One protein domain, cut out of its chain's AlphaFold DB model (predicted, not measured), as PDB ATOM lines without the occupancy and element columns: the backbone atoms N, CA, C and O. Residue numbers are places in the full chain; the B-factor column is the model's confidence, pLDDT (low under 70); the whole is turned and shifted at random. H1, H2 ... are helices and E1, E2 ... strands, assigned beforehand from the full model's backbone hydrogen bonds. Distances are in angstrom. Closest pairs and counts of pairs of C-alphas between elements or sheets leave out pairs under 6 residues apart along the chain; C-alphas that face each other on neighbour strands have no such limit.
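Overview. This is residues 820 to 959 of the 1230 residues of the protein "Non-specific serine/threonine protein kinase" of Lentisphaerae bacterium (UniProt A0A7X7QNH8). With little regular structure, the chain winds in stacked turns, a solenoid with parallel strands E1 to E6, in that order, along one wall; residues 948 to 959 of H3 stick out. Of 140 printed residues, 54 are in E1 E2 E3 E4 H1 E5 H2 E6 H3, class mixed. E4 H1 E5 and E5 H2 E6 are right-handed strand-helix-strand units, a helix between parallel neighbours. The whole is compact, radius of gyration of the C-alphas 14.4 A, spanning 42 by 33 by 28 A.

Arrangement. E1, residues 831 to 835, and E2, 852 to 856, are parallel, N 834 and O 854 within hydrogen-bond range at 2.8 A. H1, 906 to 910, touches H2, 924 to 934; the closest C-alphas, of Ser 906 and Val 930, are 6.5 A apart. H2 only grazes the sheet, with residues 931 to 934. Every O i to N i+4 pair is within range in H2, 0 of 1 in H1, with 2 of 2 O i to N i+3.

Along the chain. E3 is 873 to 877, E4 894 to 897, E5 916 to 918, E6 939 to 941. C-alpha 831 is at (142.894, 216.666, 213.796); H3, residues 947 to 959, is 17.5 A from first to last C-alpha and ends at C-alpha 959 at (131.408, 219.342, 213.791).

Size, cuts and confidence. The printed part has no cut. Links E1 to E2, E2 to E3 and E3 to E4 are long. H3 has mean pLDDT 34.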
ATOM      1  N   ASP A 820     159.902 219.578 211.083       92.25
ATOM      2  CA  ASP A 820     159.836 219.465 212.544       92.25
ATOM      3  C   ASP A 820     158.400 219.678 213.047       92.25
ATOM      4  O   ASP A 820     157.707 220.600 212.616       92.25
ATOM      5  N   LEU A 821     157.962 218.820 213.972       95.00
ATOM      6  CA  LEU A 821     156.666 218.909 214.652       95.00
ATOM      7  C   LEU A 821     156.794 219.322 216.129       95.00
ATOM      8  O   LEU A 821     155.779 219.419 216.817       95.00
ATOM      9  N   SER A 822     158.006 219.585 216.630       93.19
ATOM     10  CA  SER A 822     158.263 220.000 218.019       93.19
ATOM     11  C   SER A 822     157.407 221.187 218.494       93.19
ATOM     12  O   SER A 822     156.936 221.121 219.633       93.19
ATOM     13  N   PRO A 823     157.096 222.208 217.661       93.81
ATOM     14  CA  PRO A 823     156.156 223.279 218.016       93.81
ATOM     15  C   PRO A 823     154.735 222.834 218.394       93.81
ATOM     16  O   PRO A 823     154.026 223.590 219.052       93.81
ATOM     17  N   LEU A 824     154.308 221.625 218.004       93.50
ATOM     18  CA  LEU A 824     152.965 221.105 218.290       93.50
ATOM     19  C   LEU A 824     152.843 220.422 219.661       93.50
ATOM     20  O   LEU A 824     151.730 220.109 220.093       93.50
ATOM     21  N   ARG A 825     153.964 220.170 220.352       91.00
ATOM     22  CA  ARG A 825     153.999 219.406 221.608       91.00
ATOM     23  C   ARG A 825     153.075 220.027 222.663       91.00
ATOM     24  O   ARG A 825     153.316 221.131 223.141       91.00
ATOM     25  N   GLY A 826     152.064 219.266 223.080       84.44
ATOM     26  CA  GLY A 826     151.114 219.664 224.127       84.44
ATOM     27  C   GLY A 826     149.943 220.533 223.654       84.44
ATOM     28  O   GLY A 826     149.142 220.955 224.485       84.44
ATOM     29  N   MET A 827     149.800 220.790 222.348       89.69
ATOM     30  CA  MET A 827     148.628 221.489 221.809       89.69
ATOM     31  C   MET A 827     147.364 220.615 221.856       89.69
ATOM     32  O   MET A 827     147.422 219.397 221.681       89.69
ATOM     33  N   GLN A 828     146.199 221.250 222.004       84.81
ATOM     34  CA  GLN A 828     144.879 220.596 222.040       84.81
ATOM     35  C   GLN A 828     144.345 220.256 220.628       84.81
ATOM     36  O   GLN A 828     143.160 220.410 220.331       84.81
ATOM     37  N   LEU A 829     145.231 219.809 219.728       85.81
ATOM     38  CA  LEU A 829     144.878 219.443 218.355       85.81
ATOM     39  C   LEU A 829     144.039 218.158 218.340       85.81
ATOM     40  O   LEU A 829     144.489 217.105 218.787       85.81
ATOM     41  N   ALA A 830     142.844 218.232 217.751       79.44
ATOM     42  CA  ALA A 830     141.958 217.091 217.533       79.44
ATOM     43  C   ALA A 830     142.209 216.407 216.175       79.44
ATOM     44  O   ALA A 830     141.995 215.199 216.047       79.44
ATOM     45  N   SER A 831     142.666 217.155 215.163       85.00
ATOM     46  CA  SER A 831     142.894 216.666 213.796       85.00
ATOM     47  C   SER A 831     144.198 217.202 213.200       85.00
ATOM     48  O   SER A 831     144.400 218.418 213.136       85.00
ATOM     49  N   LEU A 832     145.060 216.299 212.724       91.12
ATOM     50  CA  LEU A 832     146.303 216.619 212.015       91.12
ATOM     51  C   LEU A 832     146.355 215.900 210.657       91.12
ATOM     52  O   LEU A 832     146.095 214.699 210.564       91.12
ATOM     53  N   SER A 833     146.729 216.632 209.606       90.19
ATOM     54  CA  SER A 833     146.957 216.087 208.261       90.19
ATOM     55  C   SER A 833     148.351 216.461 207.762       90.19
ATOM     56  O   SER A 833     148.701 217.640 207.757       90.19
ATOM     57  N   LEU A 834     149.113 215.465 207.314       88.75
ATOM     58  CA  LEU A 834     150.472 215.570 206.781       88.75
ATOM     59  C   LEU A 834     150.494 214.935 205.381       88.75
ATOM     60  O   LEU A 834     150.508 213.712 205.253       88.75
ATOM     61  N   VAL A 835     150.450 215.751 204.329       85.19
ATOM     62  CA  VAL A 835     150.375 215.292 202.932       85.19
ATOM     63  C   VAL A 835     151.598 215.798 202.173       85.19
ATOM     64  O   VAL A 835     151.815 217.003 202.084       85.19
ATOM     65  N   SER A 836     152.401 214.883 201.633       83.25
ATOM     66  CA  SER A 836     153.605 215.166 200.836       83.25
ATOM     67  C   SER A 836     154.648 216.047 201.557       83.25
ATOM     68  O   SER A 836     155.367 216.816 200.918       83.25
ATOM     69  N   THR A 837     154.735 215.947 202.891       87.75
ATOM     70  CA  THR A 837     155.667 216.711 203.743       87.75
ATOM     71  C   THR A 837     156.954 215.930 204.071       87.75
ATOM     72  O   THR A 837     156.934 214.698 204.146       87.75
ATOM     73  N   PRO A 838     158.090 216.612 204.335       89.19
ATOM     74  CA  PRO A 838     159.358 215.975 204.723       89.19
ATOM     75  C   PRO A 838     159.408 215.444 206.174       89.19
ATOM     76  O   PRO A 838     160.459 214.958 206.608       89.19
ATOM     77  N   VAL A 839     158.297 215.507 206.919       90.69
ATOM     78  CA  VAL A 839     158.152 214.912 208.260       90.69
ATOM     79  C   VAL A 839     158.497 213.417 208.239       90.69
ATOM     80  O   VAL A 839     158.108 212.679 207.327       90.69
ATOM     81  N   HIS A 840     159.213 212.983 209.275       87.00
ATOM     82  CA  HIS A 840     159.628 211.595 209.495       87.00
ATOM     83  C   HIS A 840     159.535 211.168 210.969       87.00
ATOM     84  O   HIS A 840     159.172 210.024 211.230       87.00
ATOM     85  N   ASP A 841     159.800 212.074 211.919       89.75
ATOM     86  CA  ASP A 841     159.581 211.847 213.352       89.75
ATOM     87  C   ASP A 841     158.157 212.246 213.786       89.75
ATOM     88  O   ASP A 841     157.661 213.317 213.429       89.75
ATOM     89  N   LEU A 842     157.513 211.390 214.586       92.62
ATOM     90  CA  LEU A 842     156.213 211.641 215.225       92.62
ATOM     91  C   LEU A 842     156.311 211.797 216.756       92.62
ATOM     92  O   LEU A 842     155.293 212.013 217.412       92.62
ATOM     93  N   THR A 843     157.511 211.733 217.343       92.12
ATOM     94  CA  THR A 843     157.758 211.876 218.791       92.12
ATOM     95  C   THR A 843     157.143 213.142 219.414       92.12
ATOM     96  O   THR A 843     156.661 213.054 220.549       92.12
ATOM     97  N   PRO A 844     157.069 214.305 218.730       93.56
ATOM     98  CA  PRO A 844     156.355 215.475 219.244       93.56
ATOM     99  C   PRO A 844     154.857 215.269 219.509       93.56
ATOM    100  O   PRO A 844     154.313 215.959 220.368       93.56
ATOM    101  N   LEU A 845     154.205 214.318 218.821       93.50
ATOM    102  CA  LEU A 845     152.762 214.063 218.933       93.50
ATOM    103  C   LEU A 845     152.367 213.206 220.146       93.50
ATOM    104  O   LEU A 845     151.183 213.087 220.465       93.50
ATOM    105  N   ARG A 846     153.346 212.584 220.816       91.12
ATOM    106  CA  ARG A 846     153.120 211.579 221.858       91.12
ATOM    107  C   ARG A 846     152.262 212.124 223.004       91.12
ATOM    108  O   ARG A 846     152.680 213.026 223.726       91.12
ATOM    109  N   GLY A 847     151.092 211.517 223.206       85.56
ATOM    110  CA  GLY A 847     150.158 211.869 224.283       85.56
ATOM    111  C   GLY A 847     149.233 213.057 223.991       85.56
ATOM    112  O   GLY A 847     148.493 213.466 224.881       85.56
ATOM    113  N   MET A 848     149.238 213.608 222.772       90.12
ATOM    114  CA  MET A 848     148.271 214.635 222.361       90.12
ATOM    115  C   MET A 848     146.849 214.054 222.196       90.12
ATOM    116  O   MET A 848     146.703 212.877 221.853       90.12
ATOM    117  N   PRO A 849     145.782 214.862 222.356       86.44
ATOM    118  CA  PRO A 849     144.381 214.421 222.261       86.44
ATOM    119  C   PRO A 849     143.888 214.225 220.810       86.44
ATOM    120  O   PRO A 849     142.702 214.384 220.517       86.44
ATOM    121  N   LEU A 850     144.789 213.884 219.882       88.12
ATOM    122  CA  LEU A 850     144.468 213.706 218.468       88.12
ATOM    123  C   LEU A 850     143.476 212.550 218.284       88.12
ATOM    124  O   LEU A 850     143.751 211.410 218.654       88.12
ATOM    125  N   ARG A 851     142.335 212.852 217.656       84.62
ATOM    126  CA  ARG A 851     141.276 211.899 217.279       84.62
ATOM    127  C   ARG A 851     141.354 211.510 215.796       84.62
ATOM    128  O   ARG A 851     140.917 210.415 215.441       84.62
ATOM    129  N   TRP A 852     141.955 212.352 214.951       83.06
ATOM    130  CA  TRP A 852     142.207 212.082 213.528       83.06
ATOM    131  C   TRP A 852     143.663 212.381 213.154       83.06
ATOM    132  O   TRP A 852     144.129 213.507 213.339       83.06
ATOM    133  N   LEU A 853     144.354 211.400 212.568       88.31
ATOM    134  CA  LEU A 853     145.681 211.577 211.973       88.31
ATOM    135  C   LEU A 853     145.707 210.995 210.553       88.31
ATOM    136  O   LEU A 853     145.514 209.793 210.359       88.31
ATOM    137  N   TRP A 854     145.962 211.855 209.564       86.62
ATOM    138  CA  TRP A 854     146.140 211.468 208.163       86.62
ATOM    139  C   TRP A 854     147.563 211.792 207.709       86.62
ATOM    140  O   TRP A 854     148.001 212.937 207.766       86.62
ATOM    141  N   VAL A 855     148.276 210.772 207.244       83.38
ATOM    142  CA  VAL A 855     149.633 210.843 206.713       83.38
ATOM    143  C   VAL A 855     149.649 210.242 205.301       83.38
ATOM    144  O   VAL A 855     149.261 209.090 205.097       83.38
ATOM    145  N   PHE A 856     150.081 211.023 204.314       81.19
ATOM    146  CA  PHE A 856     150.112 210.643 202.899       81.19
ATOM    147  C   PHE A 856     151.430 211.106 202.265       81.19
ATOM    148  O   PHE A 856     151.783 212.272 202.406       81.19
ATOM    149  N   GLN A 857     152.162 210.226 201.575       75.50
ATOM    150  CA  GLN A 857     153.428 210.554 200.886       75.50
ATOM    151  C   GLN A 857     154.495 211.275 201.743       75.50
ATOM    152  O   GLN A 857     155.262 212.099 201.244       75.50
ATOM    153  N   THR A 858     154.570 210.962 203.037       77.44
ATOM    154  CA  THR A 858     155.625 211.464 203.937       77.44
ATOM    155  C   THR A 858     156.730 210.422 204.144       77.44
ATOM    156  O   THR A 858     156.671 209.310 203.615       77.44
ATOM    157  N   ARG A 859     157.756 210.766 204.932       79.31
ATOM    158  CA  ARG A 859     158.889 209.883 205.258       79.31
ATOM    159  C   ARG A 859     158.775 209.239 206.644       79.31
ATOM    160  O   ARG A 859     159.786 208.826 207.203       79.31
ATOM    161  N   VAL A 860     157.565 209.158 207.200       83.56
ATOM    162  CA  VAL A 860     157.309 208.470 208.475       83.56
ATOM    163  C   VAL A 860     157.566 206.967 208.327       83.56
ATOM    164  O   VAL A 860     157.119 206.343 207.361       83.56
ATOM    165  N   VAL A 861     158.285 206.409 209.303       79.81
ATOM    166  CA  VAL A 861     158.675 204.990 209.384       79.81
ATOM    167  C   VAL A 861     158.270 204.413 210.741       79.81
ATOM    168  O   VAL A 861     157.521 203.438 210.797       79.81
ATOM    169  N   ASP A 862     158.683 205.061 211.835       84.12
ATOM    170  CA  ASP A 862     158.219 204.700 213.174       84.12
ATOM    171  C   ASP A 862     156.853 205.333 213.487       84.12
ATOM    172  O   ASP A 862     156.621 206.522 213.263       84.12
ATOM    173  N   ILE A 863     155.958 204.518 214.044       88.62
ATOM    174  CA  ILE A 863     154.646 204.929 214.557       88.62
ATOM    175  C   ILE A 863     154.486 204.644 216.060       88.62
ATOM    176  O   ILE A 863     153.416 204.888 216.618       88.62
ATOM    177  N   SER A 864     155.542 204.179 216.743       88.19
ATOM    178  CA  SER A 864     155.568 203.964 218.196       88.19
ATOM    179  C   SER A 864     155.159 205.186 219.040       88.19
ATOM    180  O   SER A 864     154.504 204.975 220.065       88.19
ATOM    181  N   PRO A 865     155.395 206.458 218.628       91.50
ATOM    182  CA  PRO A 865     154.900 207.622 219.367       91.50
ATOM    183  C   PRO A 865     153.373 207.713 219.474       91.50
ATOM    184  O   PRO A 865     152.881 208.429 220.345       91.50
ATOM    185  N   LEU A 866     152.632 207.001 218.614       91.00
ATOM    186  CA  LEU A 866     151.166 207.007 218.587       91.00
ATOM    187  C   LEU A 866     150.518 206.038 219.590       91.00
ATOM    188  O   LEU A 866     149.299 206.068 219.767       91.00
ATOM    189  N   GLN A 867     151.308 205.172 220.233       90.12
ATOM    190  CA  GLN A 867     150.793 204.101 221.084       90.12
ATOM    191  C   GLN A 867     149.951 204.649 222.248       90.12
ATOM    192  O   GLN A 867     150.426 205.435 223.067       90.12
ATOM    193  N   GLY A 868     148.696 204.196 222.336       85.44
ATOM    194  CA  GLY A 868     147.760 204.578 223.400       85.44
ATOM    195  C   GLY A 868     147.100 205.954 223.239       85.44
ATOM    196  O   GLY A 868     146.404 206.392 224.152       85.44
ATOM    197  N   MET A 869     147.285 206.644 222.109       91.00
ATOM    198  CA  MET A 869     146.585 207.907 221.828       91.00
ATOM    199  C   MET A 869     145.083 207.688 221.537       91.00
ATOM    200  O   MET A 869     144.706 206.629 221.028       91.00
ATOM    201  N   PRO A 870     144.203 208.681 221.791       87.88
ATOM    202  CA  PRO A 870     142.749 208.571 221.604       87.88
ATOM    203  C   PRO A 870     142.304 208.687 220.129       87.88
ATOM    204  O   PRO A 870     141.261 209.267 219.816       87.88
ATOM    205  N   LEU A 871     143.095 208.137 219.204       87.31
ATOM    206  CA  LEU A 871     142.832 208.178 217.768       87.31
ATOM    207  C   LEU A 871     141.624 207.301 217.411       87.31
ATOM    208  O   LEU A 871     141.584 206.111 217.718       87.31
ATOM    209  N   ILE A 872     140.661 207.903 216.712       81.44
ATOM    210  CA  ILE A 872     139.459 207.258 216.165       81.44
ATOM    211  C   ILE A 872     139.658 206.937 214.681       81.44
ATOM    212  O   ILE A 872     139.162 205.916 214.200       81.44
ATOM    213  N   ALA A 873     140.398 207.780 213.956       78.06
ATOM    214  CA  ALA A 873     140.796 207.513 212.579       78.06
ATOM    215  C   ALA A 873     142.308 207.663 212.382       78.06
ATOM    216  O   ALA A 873     142.892 208.684 212.756       78.06
ATOM    217  N   LEU A 874     142.910 206.667 211.733       84.81
ATOM    218  CA  LEU A 874     144.334 206.637 211.410       84.81
ATOM    219  C   LEU A 874     144.539 206.211 209.954       84.81
ATOM    220  O   LEU A 874     144.156 205.109 209.554       84.81
ATOM    221  N   GLN A 875     145.142 207.091 209.156       80.38
ATOM    222  CA  GLN A 875     145.352 206.871 207.727       80.38
ATOM    223  C   GLN A 875     146.815 207.090 207.344       80.38
ATOM    224  O   GLN A 875     147.366 208.159 207.581       80.38
ATOM    225  N   PHE A 876     147.420 206.078 206.722       77.25
ATOM    226  CA  PHE A 876     148.834 206.010 206.358       77.25
ATOM    227  C   PHE A 876     148.980 205.488 204.921       77.25
ATOM    228  O   PHE A 876     148.883 204.286 204.663       77.25
ATOM    229  N   CYS A 877     149.219 206.385 203.965       66.00
ATOM    230  CA  CYS A 877     149.263 206.043 202.543       66.00
ATOM    231  C   CYS A 877     150.589 206.434 201.876       66.00
ATOM    232  O   CYS A 877     151.029 207.577 201.952       66.00
ATOM    233  N   GLU A 878     151.249 205.421 201.308       61.41
ATOM    234  CA  GLU A 878     152.645 205.416 200.832       61.41
ATOM    235  C   GLU A 878     153.812 205.533 201.864       61.41
ATOM    236  O   GLU A 878     154.957 205.568 201.411       61.41
ATOM    237  N   PRO A 879     153.650 205.495 203.213       56.19
ATOM    238  CA  PRO A 879     154.802 205.400 204.115       56.19
ATOM    239  C   PRO A 879     155.384 203.976 204.148       56.19
ATOM    240  O   PRO A 879     154.697 202.974 203.908       56.19
ATOM    241  N   ARG A 880     156.658 203.887 204.535       63.59
ATOM    242  CA  ARG A 880     157.354 202.625 204.825       63.59
ATOM    243  C   ARG A 880     157.337 202.373 206.331       63.59
ATOM    244  O   ARG A 880     158.348 202.570 206.985       63.59
ATOM    245  N   ILE A 881     156.179 202.006 206.877       72.38
ATOM    246  CA  ILE A 881     156.043 201.733 208.316       72.38
ATOM    247  C   ILE A 881     156.643 200.373 208.697       72.38
ATOM    248  O   ILE A 881     156.356 199.371 208.040       72.38
ATOM    249  N   ASP A 882     157.431 200.338 209.774       68.69
ATOM    250  CA  ASP A 882     158.151 199.126 210.215       68.69
ATOM    251  C   ASP A 882     157.241 198.076 210.887       68.69
ATOM    252  O   ASP A 882     157.599 196.903 210.995       68.69
ATOM    253  N   GLY A 883     156.043 198.464 211.334       73.94
ATOM    254  CA  GLY A 883     155.061 197.540 211.897       73.94
ATOM    255  C   GLY A 883     153.888 198.234 212.583       73.94
ATOM    256  O   GLY A 883     153.895 199.443 212.795       73.94
ATOM    257  N   LEU A 884     152.866 197.453 212.948       82.62
ATOM    258  CA  LEU A 884     151.600 197.975 213.483       82.62
ATOM    259  C   LEU A 884     151.405 197.786 214.993       82.62
ATOM    260  O   LEU A 884     150.349 198.128 215.512       82.62
ATOM    261  N   ASN A 885     152.398 197.287 215.736       84.12
ATOM    262  CA  ASN A 885     152.236 196.999 217.173       84.12
ATOM    263  C   ASN A 885     151.821 198.217 218.026       84.12
ATOM    264  O   ASN A 885     151.224 198.025 219.082       84.12
ATOM    265  N   ALA A 886     152.065 199.445 217.557       84.44
ATOM    266  CA  ALA A 886     151.590 200.663 218.210       84.44
ATOM    267  C   ALA A 886     150.052 200.757 218.308       84.44
ATOM    268  O   ALA A 886     149.569 201.397 219.238       84.44
ATOM    269  N   VAL A 887     149.285 200.124 217.402       87.44
ATOM    270  CA  VAL A 887     147.813 200.265 217.360       87.44
ATOM    271  C   VAL A 887     147.035 199.295 218.256       87.44
ATOM    272  O   VAL A 887     145.816 199.425 218.364       87.44
ATOM    273  N   ARG A 888     147.700 198.336 218.921       86.62
ATOM    274  CA  ARG A 888     147.016 197.345 219.775       86.62
ATOM    275  C   ARG A 888     146.232 198.042 220.895       86.62
ATOM    276  O   ARG A 888     146.791 198.858 221.623       86.62
ATOM    277  N   GLY A 889     144.948 197.712 221.039       83.12
ATOM    278  CA  GLY A 889     144.065 198.281 222.064       83.12
ATOM    279  C   GLY A 889     143.588 199.720 221.820       83.12
ATOM    280  O   GLY A 889     142.862 200.250 222.660       83.12
ATOM    281  N   MET A 890     143.960 200.375 220.714       89.62
ATOM    282  CA  MET A 890     143.542 201.759 220.444       89.62
ATOM    283  C   MET A 890     142.068 201.845 219.991       89.62
ATOM    284  O   MET A 890     141.589 200.944 219.298       89.62
ATOM    285  N   PRO A 891     141.338 202.936 220.314       85.31
ATOM    286  CA  PRO A 891     139.900 203.094 220.042       85.31
ATOM    287  C   PRO A 891     139.579 203.439 218.569       85.31
ATOM    288  O   PRO A 891     138.651 204.194 218.271       85.31
ATOM    289  N   LEU A 892     140.353 202.882 217.638       84.81
ATOM    290  CA  LEU A 892     140.277 203.149 216.207       84.81
ATOM    291  C   LEU A 892     138.995 202.558 215.606       84.81
ATOM    292  O   LEU A 892     138.804 201.345 215.616       84.81
ATOM    293  N   LYS A 893     138.155 203.422 215.025       79.50
ATOM    294  CA  LYS A 893     137.000 203.050 214.193       79.50
ATOM    295  C   LYS A 893     137.363 202.910 212.720       79.50
ATOM    296  O   LYS A 893     136.839 202.029 212.041       79.50
ATOM    297  N   ILE A 894     138.236 203.789 212.225       77.25
ATOM    298  CA  ILE A 894     138.622 203.870 210.813       77.25
ATOM    299  C   ILE A 894     140.136 203.715 210.700       77.25
ATOM    300  O   ILE A 894     140.891 204.549 211.198       77.25
ATOM    301  N   VAL A 895     140.588 202.681 210.000       78.56
ATOM    302  CA  VAL A 895     142.015 202.458 209.730       78.56
ATOM    303  C   VAL A 895     142.229 202.319 208.227       78.56
ATOM    304  O   VAL A 895     141.450 201.658 207.544       78.56
ATOM    305  N   SER A 896     143.264 202.959 207.684       77.25
ATOM    306  CA  SER A 896     143.523 202.962 206.241       77.25
ATOM    307  C   SER A 896     145.012 202.891 205.928       77.25
ATOM    308  O   SER A 896     145.738 203.844 206.200       77.25
ATOM    309  N   PHE A 897     145.440 201.822 205.256       72.69
ATOM    310  CA  PHE A 897     146.801 201.667 204.738       72.69
ATOM    311  C   PHE A 897     146.803 201.560 203.210       72.69
ATOM    312  O   PHE A 897     145.996 200.833 202.639       72.69
ATOM    313  N   CYS A 898     147.743 202.242 202.550       61.56
ATOM    314  CA  CYS A 898     147.976 202.103 201.101       61.56
ATOM    315  C   CYS A 898     149.322 201.426 200.757       61.56
ATOM    316  O   CYS A 898     149.770 201.510 199.618       61.56
ATOM    317  N   SER A 899     150.015 200.816 201.726       57.50
ATOM    318  CA  SER A 899     151.371 200.272 201.530       57.50
ATOM    319  C   SER A 899     151.359 198.803 201.090       57.50
ATOM    320  O   SER A 899     150.574 198.005 201.594       57.50
ATOM    321  N   THR A 900     152.253 198.436 200.168       49.38
ATOM    322  CA  THR A 900     152.379 197.088 199.575       49.38
ATOM    323  C   THR A 900     153.444 196.205 200.247       49.38
ATOM    324  O   THR A 900     153.781 195.138 199.737       49.38
ATOM    325  N   GLY A 901     153.996 196.637 201.387       56.47
ATOM    326  CA  GLY A 901     155.005 195.887 202.143       56.47
ATOM    327  C   GLY A 901     154.457 194.672 202.908       56.47
ATOM    328  O   GLY A 901     153.264 194.580 203.201       56.47
ATOM    329  N   GLN A 902     155.355 193.755 203.291       60.69
ATOM    330  CA  GLN A 902     155.056 192.653 204.218       60.69
ATOM    331  C   GLN A 902     154.922 193.175 205.658       60.69
ATOM    332  O   GLN A 902     155.830 193.043 206.473       60.69
ATOM    333  N   ILE A 903     153.780 193.788 205.956       69.75
ATOM    334  CA  ILE A 903     153.421 194.293 207.285       69.75
ATOM    335  C   ILE A 903     152.601 193.223 208.021       69.75
ATOM    336  O   ILE A 903     151.706 192.613 207.433       69.75
ATOM    337  N   ASP A 904     152.874 193.003 209.313       75.56
ATOM    338  CA  ASP A 904     151.967 192.219 210.158       75.56
ATOM    339  C   ASP A 904     150.723 193.045 210.514       75.56
ATOM    340  O   ASP A 904     150.806 194.072 211.191       75.56
ATOM    341  N   TYR A 905     149.563 192.563 210.068       79.94
ATOM    342  CA  TYR A 905     148.254 193.150 210.342       79.94
ATOM    343  C   TYR A 905     147.587 192.578 211.611       79.94
ATOM    344  O   TYR A 905     146.521 193.059 211.992       79.94
ATOM    345  N   SER A 906     148.198 191.604 212.307       80.50
ATOM    346  CA  SER A 906     147.672 191.059 213.573       80.50
ATOM    347  C   SER A 906     147.367 192.104 214.666       80.50
ATOM    348  O   SER A 906     146.366 191.913 215.355       80.50
ATOM    349  N   PRO A 907     148.108 193.230 214.815       84.94
ATOM    350  CA  PRO A 907     147.804 194.265 215.811       84.94
ATOM    351  C   PRO A 907     146.417 194.905 215.689       84.94
ATOM    352  O   PRO A 907     145.894 195.445 216.659       84.94
ATOM    353  N   ILE A 908     145.821 194.849 214.496       82.81
ATOM    354  CA  ILE A 908     144.519 195.454 214.195       82.81
ATOM    355  C   ILE A 908     143.370 194.644 214.816       82.81
ATOM    356  O   ILE A 908     142.323 195.204 215.129       82.81
ATOM    357  N   LEU A 909     143.574 193.343 215.050       81.44
ATOM    358  CA  LEU A 909     142.588 192.470 215.696       81.44
ATOM    359  C   LEU A 909     142.293 192.892 217.148       81.44
ATOM    360  O   LEU A 909     141.210 192.609 217.651       81.44
ATOM    361  N   ASP A 910     143.229 193.605 217.783       83.94
ATOM    362  CA  ASP A 910     143.116 194.101 219.158       83.94
ATOM    363  C   ASP A 910     142.447 195.491 219.245       83.94
ATOM    364  O   ASP A 910     142.421 196.087 220.321       83.94
ATOM    365  N   CYS A 911     141.948 196.058 218.137       83.88
ATOM    366  CA  CYS A 911     141.242 197.346 218.122       83.88
ATOM    367  C   CYS A 911     139.741 197.131 218.426       83.88
ATOM    368  O   CYS A 911     139.012 196.672 217.544       83.88
ATOM    369  N   PRO A 912     139.232 197.462 219.632       78.12
ATOM    370  CA  PRO A 912     137.895 197.043 220.076       78.12
ATOM    371  C   PRO A 912     136.729 197.729 219.346       78.12
ATOM    372  O   PRO A 912     135.599 197.253 219.431       78.12
ATOM    373  N   SER A 913     136.992 198.835 218.645       81.56
ATOM    374  CA  SER A 913     135.975 199.704 218.034       81.56
ATOM    375  C   SER A 913     136.015 199.720 216.501       81.56
ATOM    376  O   SER A 913     135.416 200.603 215.896       81.56
ATOM    377  N   LEU A 914     136.750 198.803 215.861       80.12
ATOM    378  CA  LEU A 914     137.040 198.876 214.427       80.12
ATOM    379  C   LEU A 914     135.797 198.612 213.559       80.12
ATOM    380  O   LEU A 914     135.265 197.506 213.533       80.12
ATOM    381  N   GLU A 915     135.377 199.620 212.793       78.81
ATOM    382  CA  GLU A 915     134.193 199.584 211.922       78.81
ATOM    383  C   GLU A 915     134.571 199.491 210.435       78.81
ATOM    384  O   GLU A 915     133.902 198.815 209.649       78.81
ATOM    385  N   LEU A 916     135.653 200.168 210.035       72.50
ATOM    386  CA  LEU A 916     136.041 200.367 208.640       72.50
ATOM    387  C   LEU A 916     137.555 200.210 208.464       72.50
ATOM    388  O   LEU A 916     138.343 200.920 209.091       72.50
ATOM    389  N   PHE A 917     137.957 199.312 207.564       74.12
ATOM    390  CA  PHE A 917     139.360 199.019 207.287       74.12
ATOM    391  C   PHE A 917     139.657 199.088 205.781       74.12
ATOM    392  O   PHE A 917     139.099 198.336 204.977       74.12
ATOM    393  N   HIS A 918     140.522 200.024 205.386       69.31
ATOM    394  CA  HIS A 918     140.962 200.204 204.001       69.31
ATOM    395  C   HIS A 918     142.378 199.659 203.804       69.31
ATOM    396  O   HIS A 918     143.294 200.018 204.545       69.31
ATOM    397  N   VAL A 919     142.552 198.812 202.790       65.44
ATOM    398  CA  VAL A 919     143.807 198.105 202.485       65.44
ATOM    399  C   VAL A 919     143.913 197.790 200.990       65.44
ATOM    400  O   VAL A 919     142.876 197.678 200.328       65.44
ATOM    401  N   PRO A 920     145.129 197.601 200.436       59.22
ATOM    402  CA  PRO A 920     145.297 197.136 199.063       59.22
ATOM    403  C   PRO A 920     144.651 195.760 198.862       59.22
ATOM    404  O   PRO A 920     144.667 194.916 199.760       59.22
ATOM    405  N   THR A 921     144.129 195.502 197.664       56.25
ATOM    406  CA  THR A 921     143.529 194.205 197.297       56.25
ATOM    407  C   THR A 921     144.522 193.042 197.343       56.25
ATOM    408  O   THR A 921     144.111 191.899 197.537       56.25
ATOM    409  N   ASP A 922     145.817 193.343 197.229       55.34
ATOM    410  CA  ASP A 922     146.856 192.386 196.839       55.34
ATOM    411  C   ASP A 922     147.781 191.988 198.011       55.34
ATOM    412  O   ASP A 922     148.803 191.336 197.804       55.34
ATOM    413  N   GLY A 923     147.449 192.381 199.252       54.84
ATOM    414  CA  GLY A 923     148.319 192.337 200.449       54.84
ATOM    415  C   GLY A 923     148.733 190.955 200.995       54.84
ATOM    416  O   GLY A 923     149.085 190.830 202.170       54.84
ATOM    417  N   GLY A 924     148.702 189.910 200.169       61.25
ATOM    418  CA  GLY A 924     149.296 188.605 200.453       61.25
ATOM    419  C   GLY A 924     148.579 187.757 201.523       61.25
ATOM    420  O   GLY A 924     147.448 188.050 201.931       61.25
ATOM    421  N   PRO A 925     149.218 186.665 201.990       60.25
ATOM    422  CA  PRO A 925     148.593 185.712 202.910       60.25
ATOM    423  C   PRO A 925     148.354 186.282 204.318       60.25
ATOM    424  O   PRO A 925     147.358 185.925 204.944       60.25
ATOM    425  N   ALA A 926     149.203 187.199 204.800       63.47
ATOM    426  CA  ALA A 926     149.042 187.836 206.111       63.47
ATOM    427  C   ALA A 926     147.772 188.703 206.176       63.47
ATOM    428  O   ALA A 926     146.948 188.534 207.077       63.47
ATOM    429  N   LEU A 927     147.556 189.563 205.171       70.19
ATOM    430  CA  LEU A 927     146.319 190.339 205.069       70.19
ATOM    431  C   LEU A 927     145.104 189.428 204.850       70.19
ATOM    432  O   LEU A 927     144.051 189.668 205.432       70.19
ATOM    433  N   SER A 928     145.248 188.356 204.061       70.19
ATOM    434  CA  SER A 928     144.169 187.382 203.830       70.19
ATOM    435  C   SER A 928     143.714 186.684 205.119       70.19
ATOM    436  O   SER A 928     142.515 186.490 205.320       70.19
ATOM    437  N   ALA A 929     144.644 186.348 206.019       70.00
ATOM    438  CA  ALA A 929     144.328 185.751 207.315       70.00
ATOM    439  C   ALA A 929     143.568 186.725 208.233       70.00
ATOM    440  O   ALA A 929     142.517 186.373 208.769       70.00
ATOM    441  N   VAL A 930     144.048 187.967 208.362       73.19
ATOM    442  CA  VAL A 930     143.393 189.013 209.175       73.19
ATOM    443  C   VAL A 930     142.029 189.396 208.592       73.19
ATOM    444  O   VAL A 930     141.056 189.515 209.335       73.19
ATOM    445  N   ARG A 931     141.910 189.483 207.260       76.19
ATOM    446  CA  ARG A 931     140.636 189.716 206.565       76.19
ATOM    447  C   ARG A 931     139.596 188.653 206.908       76.19
ATOM    448  O   ARG A 931     138.475 189.015 207.241       76.19
ATOM    449  N   LYS A 932     139.977 187.372 206.910       75.62
ATOM    450  CA  LYS A 932     139.091 186.252 207.273       75.62
ATOM    451  C   LYS A 932     138.649 186.270 208.746       75.62
ATOM    452  O   LYS A 932     137.569 185.784 209.059       75.62
ATOM    453  N   LEU A 933     139.455 186.827 209.654       77.06
ATOM    454  CA  LEU A 933     139.117 186.950 211.084       77.06
ATOM    455  C   LEU A 933     138.182 188.136 211.393       77.06
ATOM    456  O   LEU A 933     137.452 188.104 212.386       77.06
ATOM    457  N   LEU A 934     138.190 189.163 210.538       75.62
ATOM    458  CA  LEU A 934     137.345 190.362 210.633       75.62
ATOM    459  C   LEU A 934     136.122 190.328 209.693       75.62
ATOM    460  O   LEU A 934     135.300 191.248 209.706       75.62
ATOM    461  N   GLU A 935     135.993 189.285 208.872       71.75
ATOM    462  CA  GLU A 935     134.924 189.126 207.887       71.75
ATOM    463  C   GLU A 935     133.540 189.112 208.562       71.75
ATOM    464  O   GLU A 935     133.321 188.449 209.575       71.75
ATOM    465  N   GLY A 936     132.610 189.916 208.040       63.28
ATOM    466  CA  GLY A 936     131.283 190.123 208.635       63.28
ATOM    467  C   GLY A 936     131.241 191.028 209.877       63.28
ATOM    468  O   GLY A 936     130.146 191.397 210.292       63.28
ATOM    469  N   LYS A 937     132.389 191.426 210.447       69.50
ATOM    470  CA  LYS A 937     132.476 192.380 211.575       69.50
ATOM    471  C   LYS A 937     132.933 193.774 211.148       69.50
ATOM    472  O   LYS A 937     132.430 194.760 211.670       69.50
ATOM    473  N   VAL A 938     133.874 193.847 210.205       71.00
ATOM    474  CA  VAL A 938     134.511 195.094 209.752       71.00
ATOM    475  C   VAL A 938     134.267 195.293 208.259       71.00
ATOM    476  O   VAL A 938     134.366 194.352 207.468       71.00
ATOM    477  N   ALA A 939     133.965 196.523 207.843       66.62
ATOM    478  CA  ALA A 939     133.805 196.856 206.435       66.62
ATOM    479  C   ALA A 939     135.172 196.986 205.736       66.62
ATOM    480  O   ALA A 939     135.962 197.868 206.065       66.62
ATOM    481  N   PHE A 940     135.425 196.149 204.726       64.50
ATOM    482  CA  PHE A 940     136.619 196.223 203.875       64.50
ATOM    483  C   PHE A 940     136.356 197.049 202.611       64.50
ATOM    484  O   PHE A 940     135.344 196.834 201.936       64.50
ATOM    485  N   ARG A 941     137.270 197.962 202.249       58.72
ATOM    486  CA  ARG A 941     137.232 198.714 200.973       58.72
ATOM    487  C   ARG A 941     138.642 198.953 200.406       58.72
ATOM    488  O   ARG A 941     139.588 199.033 201.190       58.72
ATOM    489  N   PRO A 942     138.800 199.087 199.073       53.97
ATOM    490  CA  PRO A 942     140.053 199.547 198.476       53.97
ATOM    491  C   PRO A 942     140.337 201.020 198.845       53.97
ATOM    492  O   PRO A 942     139.400 201.757 199.158       53.97
ATOM    493  N   PRO A 943     141.603 201.471 198.794       50.53
ATOM    494  CA  PRO A 943     142.002 202.787 199.300       50.53
ATOM    495  C   PRO A 943     141.747 203.984 198.357       50.53
ATOM    496  O   PRO A 943     142.006 205.119 198.753       50.53
ATOM    497  N   ASN A 944     141.286 203.776 197.120       39.56
ATOM    498  CA  ASN A 944     141.311 204.820 196.084       39.56
ATOM    499  C   ASN A 944     140.185 205.873 196.205       39.56
ATOM    500  O   ASN A 944     139.030 205.554 196.491       39.56
ATOM    501  N   GLY A 945     140.524 207.128 195.879       37.72
ATOM    502  CA  GLY A 945     139.595 208.193 195.466       37.72
ATOM    503  C   GLY A 945     138.701 208.807 196.552       37.72
ATOM    504  O   GLY A 945     138.885 209.957 196.948       37.72
ATOM    505  N   ASP A 946     137.708 208.054 197.028       35.47
ATOM    506  CA  ASP A 946     136.489 208.575 197.682       35.47
ATOM    507  C   ASP A 946     136.679 209.088 199.131       35.47
ATOM    508  O   ASP A 946     135.729 209.507 199.802       35.47
ATOM    509  N   ILE A 947     137.918 209.082 199.632       39.88
ATOM    510  CA  ILE A 947     138.276 209.490 201.000       39.88
ATOM    511  C   ILE A 947     137.796 210.917 201.291       39.88
ATOM    512  O   ILE A 947     137.122 211.138 202.293       39.88
ATOM    513  N   ASN A 948     138.064 211.881 200.403       36.25
ATOM    514  CA  ASN A 948     137.661 213.274 200.620       36.25
ATOM    515  C   ASN A 948     136.136 213.478 200.538       36.25
ATOM    516  O   ASN A 948     135.588 214.261 201.318       36.25
ATOM    517  N   THR A 949     135.429 212.766 199.653       34.66
ATOM    518  CA  THR A 949     133.966 212.864 199.510       34.66
ATOM    519  C   THR A 949     133.253 212.331 200.746       34.66
ATOM    520  O   THR A 949     132.373 213.003 201.290       34.66
ATOM    521  N   ARG A 950     133.662 211.158 201.250       37.00
ATOM    522  CA  ARG A 950     133.089 210.580 202.475       37.00
ATOM    523  C   ARG A 950     133.602 211.232 203.753       37.00
ATOM    524  O   ARG A 950     132.815 211.364 204.688       37.00
ATOM    525  N   MET A 951     134.818 211.779 203.783       34.62
ATOM    526  CA  MET A 951     135.194 212.741 204.826       34.62
ATOM    527  C   MET A 951     134.324 214.003 204.773       34.62
ATOM    528  O   MET A 951     134.122 214.606 205.811       34.62
ATOM    529  N   GLY A 952     133.742 214.389 203.632       33.31
ATOM    530  CA  GLY A 952     132.708 215.435 203.545       33.31
ATOM    531  C   GLY A 952     131.325 215.033 204.094       33.31
ATOM    532  O   GLY A 952     130.480 215.896 204.352       33.31
ATOM    533  N   ALA A 953     131.079 213.736 204.301       30.05
ATOM    534  CA  ALA A 953     129.955 213.248 205.097       30.05
ATOM    535  C   ALA A 953     130.331 213.238 206.584       30.05
ATOM    536  O   ALA A 953     129.772 214.024 207.338       30.05
ATOM    537  N   VAL A 954     131.364 212.479 206.961       33.06
ATOM    538  CA  VAL A 954     131.786 212.298 208.363       33.06
ATOM    539  C   VAL A 954     132.257 213.610 209.020       33.06
ATOM    540  O   VAL A 954     132.104 213.789 210.221       33.06
ATOM    541  N   ARG A 955     132.752 214.601 208.257       33.28
ATOM    542  CA  ARG A 955     133.039 215.959 208.775       33.28
ATOM    543  C   ARG A 955     131.824 216.636 209.401       33.28
ATOM    544  O   ARG A 955     132.028 217.443 210.300       33.28
ATOM    545  N   ARG A 956     130.605 216.355 208.922       33.22
ATOM    546  CA  ARG A 956     129.380 216.955 209.473       33.22
ATOM    547  C   ARG A 956     129.095 216.418 210.873       33.22
ATOM    548  O   ARG A 956     128.784 217.209 211.755       33.22
ATOM    549  N   ASP A 957     129.344 215.132 211.089       30.88
ATOM    550  CA  ASP A 957     129.239 214.489 212.401       30.88
ATOM    551  C   ASP A 957     130.350 215.003 213.346       30.88
ATOM    552  O   ASP A 957     130.096 215.359 214.493       30.88
ATOM    553  N   ILE A 958     131.581 215.175 212.838       37.72
ATOM    554  CA  ILE A 958     132.727 215.709 213.607       37.72
ATOM    555  C   ILE A 958     132.481 217.144 214.107       37.72
ATOM    556  O   ILE A 958     132.878 217.474 215.226       37.72
ATOM    557  N   THR A 959     131.811 218.000 213.326       34.00
ATOM    558  CA  THR A 959     131.408 219.342 213.791       34.00
ATOM    559  C   THR A 959     130.349 219.328 214.896       34.00
ATOM    560  O   THR A 959     130.128 220.365 215.514       34.00
TER     561      THR A 959